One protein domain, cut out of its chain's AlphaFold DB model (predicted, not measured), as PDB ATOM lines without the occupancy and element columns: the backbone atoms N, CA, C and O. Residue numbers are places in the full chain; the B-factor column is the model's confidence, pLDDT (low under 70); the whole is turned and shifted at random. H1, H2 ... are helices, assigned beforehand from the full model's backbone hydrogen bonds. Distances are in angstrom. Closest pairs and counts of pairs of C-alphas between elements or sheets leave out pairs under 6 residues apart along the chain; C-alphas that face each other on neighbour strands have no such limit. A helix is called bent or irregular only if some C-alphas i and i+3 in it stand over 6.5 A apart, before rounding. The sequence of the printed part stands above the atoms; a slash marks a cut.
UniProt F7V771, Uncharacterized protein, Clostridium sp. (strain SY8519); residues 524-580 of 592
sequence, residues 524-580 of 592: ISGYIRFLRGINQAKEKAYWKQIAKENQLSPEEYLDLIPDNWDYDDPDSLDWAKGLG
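What this domain is: This is residues 524 to 580 of the 592 residues of an uncharacterized protein of Clostridium sp. (strain SY8519) (UniProt F7V771). Five helices make a loose, elongated loop with a tail: H1 lies across the long axis, H2 runs out along it, H3 folds back at the far end, and residues 561 to 564 lead back to H4, which meets H1. H5 extends the other end of the rod. The printed part has 57 residues with five named helices, in order H1 to H5, and no named strand; the class is all helix. The whole is loose, with a radius of gyration of the C-alphas of 13.1 A and spans of 42 by 17 by 16 A.

How they stand to each other: Start at H1, residues 524 to 533, and go on to H2, residues 536 to 549: they are close but not clearly touching, about perpendicular at 89 degrees, with C-alphas 532 and 539 closest at 6.3 A. With residues 543 to 547 alone, H2 touches H3, residues 554 to 560, at a steep tilt of 63 degrees, opposite ways; the closest C-alphas, of Ala 547 and Tyr 557, are 5.8 A apart. H4, residues 565 to 568, is apart from H3 but touches H1, where the closest C-alphas, of Gly 533 and Asp 568, are 4.6 A apart. H5, residues 571 to 578, touches no helix but is near H1, its C-alpha 572 standing 7.6 A from C-alpha 530. In H1, H2, H3 and H5 every O i to N i+4 pair is within hydrogen-bond range; H4 is too short for such a pair, and 0 of its 1 O i to N i+3 pair is within range.

Where its parts are: Find C-alpha 524 at (110.491, 270.916, 286.312), where H1 begins its 14.1 A. H2 starts from C-alpha 536 at (122.802, 279.908, 296.342) and runs 20.0 A; H3 covers 10.0 A. H4 is irregular, but only just: C-alphas 565 and 568 are 6.6 A apart. H5 runs 10.4 A to C-alpha 578 at (102.788, 281.925, 300.033).

The domain as a whole: The two C-alphas farthest apart, of Gln 551 and Gly 580, are 42.2 A apart. The four links are tight, and the printed part has no cut. Its mean pLDDT is 86.6, and no printed residue is under 70.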
ATOM      1  N   ILE A 524     109.355 271.585 285.659       91.19
ATOM      2  CA  ILE A 524     110.491 270.916 286.312       91.19
ATOM      3  C   ILE A 524     111.774 271.757 286.221       91.19
ATOM      4  O   ILE A 524     112.445 271.979 287.227       91.19
ATOM      5  N   SER A 525     112.075 272.334 285.055       89.12
ATOM      6  CA  SER A 525     113.246 273.196 284.843       89.12
ATOM      7  C   SER A 525     113.183 274.478 285.678       89.12
ATOM      8  O   SER A 525     114.195 274.962 286.195       89.12
ATOM      9  N   GLY A 526     111.989 275.044 285.835       92.44
ATOM     10  CA  GLY A 526     111.705 276.137 286.753       92.44
ATOM     11  C   GLY A 526     111.958 275.770 288.213       92.44
ATOM     12  O   GLY A 526     112.703 276.462 288.910       92.44
ATOM     13  N   TYR A 527     111.455 274.621 288.654       94.62
ATOM     14  CA  TYR A 527     111.670 274.117 290.010       94.62
ATOM     15  C   TYR A 527     113.150 273.840 290.323       94.62
ATOM     16  O   TYR A 527     113.628 274.143 291.419       94.62
ATOM     17  N   ILE A 528     113.918 273.341 289.350       93.69
ATOM     18  CA  ILE A 528     115.376 273.176 289.458       93.69
ATOM     19  C   ILE A 528     116.064 274.532 289.677       93.69
ATOM     20  O   ILE A 528     116.886 274.663 290.590       93.69
ATOM     21  N   ARG A 529     115.700 275.558 288.890       93.62
ATOM     22  CA  ARG A 529     116.196 276.936 289.070       93.62
ATOM     23  C   ARG A 529     115.844 277.477 290.454       93.62
ATOM     24  O   ARG A 529     116.730 277.972 291.151       93.62
ATOM     25  N   PHE A 530     114.600 277.297 290.891       95.00
ATOM     26  CA  PHE A 530     114.137 277.685 292.223       95.00
ATOM     27  C   PHE A 530     114.962 277.028 293.342       95.00
ATOM     28  O   PHE A 530     115.460 277.717 294.238       95.00
ATOM     29  N   LEU A 531     115.178 275.707 293.287       95.19
ATOM     30  CA  LEU A 531     115.964 274.984 294.292       95.19
ATOM     31  C   LEU A 531     117.413 275.478 294.370       95.19
ATOM     32  O   LEU A 531     117.952 275.586 295.478       95.19
ATOM     33  N   ARG A 532     118.044 275.789 293.231       93.81
ATOM     34  CA  ARG A 532     119.382 276.403 293.195       93.81
ATOM     35  C   ARG A 532     119.362 277.808 293.798       93.81
ATOM     36  O   ARG A 532     120.180 278.083 294.679       93.81
ATOM     37  N   GLY A 533     118.395 278.640 293.407       92.38
ATOM     38  CA  GLY A 533     118.223 280.014 293.888       92.38
ATOM     39  C   GLY A 533     118.108 280.101 295.414       92.38
ATOM     40  O   GLY A 533     118.893 280.783 296.077       92.38
ATOM     41  N   ILE A 534     117.250 279.281 296.030       92.25
ATOM     42  CA  ILE A 534     117.105 279.261 297.500       92.25
ATOM     43  C   ILE A 534     118.280 278.580 298.236       92.25
ATOM     44  O   ILE A 534     118.318 278.573 299.475       92.25
ATOM     45  N   ASN A 535     119.222 277.967 297.507       92.25
ATOM     46  CA  ASN A 535     120.435 277.326 298.028       92.25
ATOM     47  C   ASN A 535     121.732 277.945 297.462       92.25
ATOM     48  O   ASN A 535     122.789 277.309 297.522       92.25
ATOM     49  N   GLN A 536     121.693 279.199 296.999       88.69
ATOM     50  CA  GLN A 536     122.802 279.908 296.342       88.69
ATOM     51  C   GLN A 536     124.187 279.709 296.969       88.69
ATOM     52  O   GLN A 536     125.169 279.524 296.256       88.69
ATOM     53  N   ALA A 537     124.304 279.770 298.299       89.62
ATOM     54  CA  ALA A 537     125.598 279.633 298.970       89.62
ATOM     55  C   ALA A 537     126.227 278.243 298.754       89.62
ATOM     56  O   ALA A 537     127.438 278.139 298.565       89.62
ATOM     57  N   LYS A 538     125.405 277.186 298.764       91.88
ATOM     58  CA  LYS A 538     125.848 275.813 298.482       91.88
ATOM     59  C   LYS A 538     126.149 275.638 296.999       91.88
ATOM     60  O   LYS A 538     127.174 275.059 296.659       91.88
ATOM     61  N   GLU A 539     125.310 276.211 296.144       90.75
ATOM     62  CA  GLU A 539     125.466 276.114 294.695       90.75
ATOM     63  C   GLU A 539     126.743 276.808 294.203       90.75
ATOM     64  O   GLU A 539     127.547 276.212 293.490       90.75
ATOM     65  N   LYS A 540     127.019 278.025 294.690       88.44
ATOM     66  CA  LYS A 540     128.277 278.743 294.427       88.44
ATOM     67  C   LYS A 540     129.499 277.955 294.915       88.44
ATOM     68  O   LYS A 540     130.540 277.968 294.264       88.44
ATOM     69  N   ALA A 541     129.398 277.269 296.055       90.62
ATOM     70  CA  ALA A 541     130.492 276.448 296.573       90.62
ATOM     71  C   ALA A 541     130.765 275.215 295.695       90.62
ATOM     72  O   ALA A 541     131.931 274.915 295.436       90.62
ATOM     73  N   TYR A 542     129.712 274.549 295.209       91.06
ATOM     74  CA  TYR A 542     129.808 273.414 294.290       91.06
ATOM     75  C   TYR A 542     130.525 273.799 292.989       91.06
ATOM     76  O   TYR A 542     131.569 273.231 292.668       91.06
ATOM     77  N   TRP A 543     130.052 274.834 292.289       89.25
ATOM     78  CA  TRP A 543     130.669 275.256 291.025       89.25
ATOM     79  C   TRP A 543     132.105 275.744 291.199       89.25
ATOM     80  O   TRP A 543     132.960 275.494 290.349       89.25
ATOM     81  N   LYS A 544     132.416 276.379 292.336       88.94
ATOM     82  CA  LYS A 544     133.788 276.790 292.656       88.94
ATOM     83  C   LYS A 544     134.729 275.594 292.804       88.94
ATOM     84  O   LYS A 544     135.906 275.694 292.455       88.94
ATOM     85  N   GLN A 545     134.233 274.475 293.328       89.81
ATOM     86  CA  GLN A 545     134.996 273.235 293.399       89.81
ATOM     87  C   GLN A 545     135.213 272.640 292.001       89.81
ATOM     88  O   GLN A 545     136.359 272.368 291.647       89.81
ATOM     89  N   ILE A 546     134.161 272.535 291.186       88.19
ATOM     90  CA  ILE A 546     134.243 272.021 289.808       88.19
ATOM     91  C   ILE A 546     135.218 272.842 288.957       88.19
ATOM     92  O   ILE A 546     136.057 272.280 288.252       88.19
ATOM     93  N   ALA A 547     135.174 274.173 289.051       88.06
ATOM     94  CA  ALA A 547     136.102 275.031 288.319       88.06
ATOM     95  C   ALA A 547     137.557 274.837 288.756       88.06
ATOM     96  O   ALA A 547     138.465 274.850 287.925       88.06
ATOM     97  N   LYS A 548     137.787 274.593 290.053       89.38
ATOM     98  CA  LYS A 548     139.119 274.280 290.574       89.38
ATOM     99  C   LYS A 548     139.632 272.933 290.056       89.38
ATOM    100  O   LYS A 548     140.804 272.838 289.704       89.38
ATOM    101  N   GLU A 549     138.782 271.912 290.027       91.44
ATOM    102  CA  GLU A 549     139.129 270.570 289.538       91.44
ATOM    103  C   GLU A 549     139.470 270.581 288.041       91.44
ATOM    104  O   GLU A 549     140.429 269.933 287.626       91.44
ATOM    105  N   ASN A 550     138.762 271.400 287.259       88.44
ATOM    106  CA  ASN A 550     138.972 271.549 285.818       88.44
ATOM    107  C   ASN A 550     139.982 272.651 285.434       88.44
ATOM    108  O   ASN A 550     140.192 272.889 284.250       88.44
ATOM    109  N   GLN A 551     140.631 273.302 286.411       90.44
ATOM    110  CA  GLN A 551     141.643 274.356 286.201       90.44
ATOM    111  C   GLN A 551     141.150 275.539 285.349       90.44
ATOM    112  O   GLN A 551     141.906 276.112 284.566       90.44
ATOM    113  N   LEU A 552     139.884 275.910 285.522       88.19
ATOM    114  CA  LEU A 552     139.236 276.942 284.721       88.19
ATOM    115  C   LEU A 552     139.623 278.347 285.180       88.19
ATOM    116  O   LEU A 552     139.871 278.598 286.366       88.19
ATOM    117  N   SER A 553     139.664 279.275 284.230       85.25
ATOM    118  CA  SER A 553     139.877 280.693 284.498       85.25
ATOM    119  C   SER A 553     138.679 281.322 285.237       85.25
ATOM    120  O   SER A 553     137.579 280.766 285.246       85.25
ATOM    121  N   PRO A 554     138.851 282.501 285.866       80.81
ATOM    122  CA  PRO A 554     137.741 283.219 286.497       80.81
ATOM    123  C   PRO A 554     136.590 283.569 285.544       80.81
ATOM    124  O   PRO A 554     135.455 283.657 285.996       80.81
ATOM    125  N   GLU A 555     136.883 283.771 284.258       81.06
ATOM    126  CA  GLU A 555     135.894 284.062 283.213       81.06
ATOM    127  C   GLU A 555     135.096 282.794 282.868       81.06
ATOM    128  O   GLU A 555     133.875 282.792 282.987       81.06
ATOM    129  N   GLU A 556     135.780 281.673 282.613       80.00
ATOM    130  CA  GLU A 556     135.142 280.366 282.359       80.00
ATOM    131  C   GLU A 556     134.329 279.852 283.561       80.00
ATOM    132  O   GLU A 556     133.336 279.146 283.397       80.00
ATOM    133  N   TYR A 557     134.731 280.202 284.786       79.38
ATOM    134  CA  TYR A 557     133.969 279.902 286.000       79.38
ATOM    135  C   TYR A 557     132.626 280.644 286.055       79.38
ATOM    136  O   TYR A 557     131.651 280.078 286.544       79.38
ATOM    137  N   LEU A 558     132.566 281.895 285.589       75.44
ATOM    138  CA  LEU A 558     131.318 282.663 285.579       75.44
ATOM    139  C   LEU A 558     130.332 282.102 284.552       75.44
ATOM    140  O   LEU A 558     129.148 282.006 284.862       75.44
ATOM    141  N   ASP A 559     130.829 281.642 283.402       78.00
ATOM    142  CA  ASP A 559     130.021 281.004 282.351       78.00
ATOM    143  C   ASP A 559     129.505 279.605 282.743       78.00
ATOM    144  O   ASP A 559     128.607 279.055 282.108       78.00
ATOM    145  N   LEU A 560     130.073 279.012 283.798       75.81
ATOM    146  CA  LEU A 560     129.693 277.699 284.314       75.81
ATOM    147  C   LEU A 560     128.499 277.721 285.257       75.81
ATOM    148  O   LEU A 560     127.843 276.693 285.407       75.81
ATOM    149  N   ILE A 561     128.266 278.841 285.942       75.50
ATOM    150  CA  ILE A 561     127.194 278.941 286.930       75.50
ATOM    151  C   ILE A 561     125.880 279.092 286.167       75.50
ATOM    152  O   ILE A 561     125.696 280.100 285.483       75.50
ATOM    153  N   PRO A 562     124.948 278.131 286.287       79.81
ATOM    154  CA  PRO A 562     123.663 278.251 285.628       79.81
ATOM    155  C   PRO A 562     122.912 279.474 286.148       79.81
ATOM    156  O   PRO A 562     122.847 279.700 287.360       79.81
ATOM    157  N   ASP A 563     122.307 280.225 285.236       78.75
ATOM    158  CA  ASP A 563     121.444 281.339 285.596       78.75
ATOM    159  C   ASP A 563     120.155 280.809 286.255       78.75
ATOM    160  O   ASP A 563     119.511 279.873 285.759       78.75
ATOM    161  N   ASN A 564     119.799 281.371 287.411       79.50
ATOM    162  CA  ASN A 564     118.569 281.042 288.136       79.50
ATOM    163  C   ASN A 564     117.445 282.042 287.856       79.50
ATOM    164  O   ASN A 564     116.335 281.835 288.346       79.50
ATOM    165  N   TRP A 565     117.722 283.074 287.053       80.31
ATOM    166  CA  TRP A 565     116.780 284.107 286.636       80.31
ATOM    167  C   TRP A 565     116.135 284.760 287.864       80.31
ATOM    168  O   TRP A 565     116.830 285.242 288.761       80.31
ATOM    169  N   ASP A 566     114.809 284.728 287.931       76.69
ATOM    170  CA  ASP A 566     114.009 285.428 288.927       76.69
ATOM    171  C   ASP A 566     114.127 284.825 290.341       76.69
ATOM    172  O   ASP A 566     113.648 285.420 291.303       76.69
ATOM    173  N   TYR A 567     114.802 283.676 290.506       84.12
ATOM    174  CA  TYR A 567     114.858 282.951 291.785       84.12
ATOM    175  C   TYR A 567     116.072 283.246 292.671       84.12
ATOM    176  O   TYR A 567     116.218 282.655 293.747       84.12
ATOM    177  N   ASP A 568     116.965 284.142 292.247       80.19
ATOM    178  CA  ASP A 568     118.107 284.551 293.072       80.19
ATOM    179  C   ASP A 568     117.730 285.575 294.165       80.19
ATOM    180  O   ASP A 568     118.547 285.883 295.043       80.19
ATOM    181  N   ASP A 569     116.492 286.072 294.163       79.81
ATOM    182  CA  ASP A 569     115.993 286.994 295.179       79.81
ATOM    183  C   ASP A 569     115.568 286.246 296.467       79.81
ATOM    184  O   ASP A 569     114.878 285.219 296.383       79.81
ATOM    185  N   PRO A 570     115.935 286.731 297.673       74.75
ATOM    186  CA  PRO A 570     115.393 286.254 298.950       74.75
ATOM    187  C   PRO A 570     113.861 286.113 299.003       74.75
ATOM    188  O   PRO A 570     113.367 285.205 299.681       74.75
ATOM    189  N   ASP A 571     113.129 286.955 298.273       86.44
ATOM    190  CA  ASP A 571     111.668 286.961 298.198       86.44
ATOM    191  C   ASP A 571     111.112 285.680 297.555       86.44
ATOM    192  O   ASP A 571     110.000 285.266 297.878       86.44
ATOM    193  N   SER A 572     111.907 284.966 296.747       87.62
ATOM    194  CA  SER A 572     111.515 283.699 296.104       87.62
ATOM    195  C   SER A 572     111.065 282.645 297.115       87.62
ATOM    196  O   SER A 572     110.115 281.895 296.889       87.62
ATOM    197  N   LEU A 573     111.731 282.576 298.273       88.88
ATOM    198  CA  LEU A 573     111.356 281.623 299.314       88.88
ATOM    199  C   LEU A 573     110.038 282.016 299.993       88.88
ATOM    200  O   LEU A 573     109.285 281.137 300.417       88.88
ATOM    201  N   ASP A 574     109.773 283.310 300.141       89.50
ATOM    202  CA  ASP A 574     108.547 283.805 300.763       89.50
ATOM    203  C   ASP A 574     107.356 283.732 299.798       89.50
ATOM    204  O   ASP A 574     106.274 283.327 300.226       89.50
ATOM    205  N   TRP A 575     107.576 283.972 298.501       91.62
ATOM    206  CA  TRP A 575     106.634 283.661 297.423       91.62
ATOM    207  C   TRP A 575     106.235 282.180 297.440       91.62
ATOM    208  O   TRP A 575     105.056 281.866 297.604       91.62
ATOM    209  N   ALA A 576     107.211 281.265 297.422       89.94
ATOM    210  CA  ALA A 576     106.932 279.830 297.453       89.94
ATOM    211  C   ALA A 576     106.176 279.406 298.727       89.94
ATOM    212  O   ALA A 576     105.233 278.617 298.671       89.94
ATOM    213  N   LYS A 577     106.529 279.957 299.900       88.75
ATOM    214  CA  LYS A 577     105.757 279.730 301.138       88.75
ATOM    215  C   LYS A 577     104.324 280.257 301.035       88.75
ATOM    216  O   LYS A 577     103.433 279.656 301.636       88.75
ATOM    217  N   GLY A 578     104.108 281.365 300.324       85.88
ATOM    218  CA  GLY A 578     102.788 281.925 300.033       85.88
ATOM    219  C   GLY A 578     101.897 280.952 299.260       85.88
ATOM    220  O   GLY A 578     100.713 280.849 299.568       85.88
ATOM    221  N   LEU A 579     102.493 280.157 298.369       83.94
ATOM    222  CA  LEU A 579     101.849 279.060 297.634       83.94
ATOM    223  C   LEU A 579     101.751 277.751 298.441       83.94
ATOM    224  O   LEU A 579     101.359 276.708 297.932       83.94
ATOM    225  N   GLY A 580     102.109 277.775 299.728       82.50
ATOM    226  CA  GLY A 580     102.041 276.607 300.605       82.50
ATOM    227  C   GLY A 580     103.248 275.672 300.521       82.50
ATOM    228  O   GLY A 580     103.269 274.660 301.236       82.50
TER     229      GLY A 580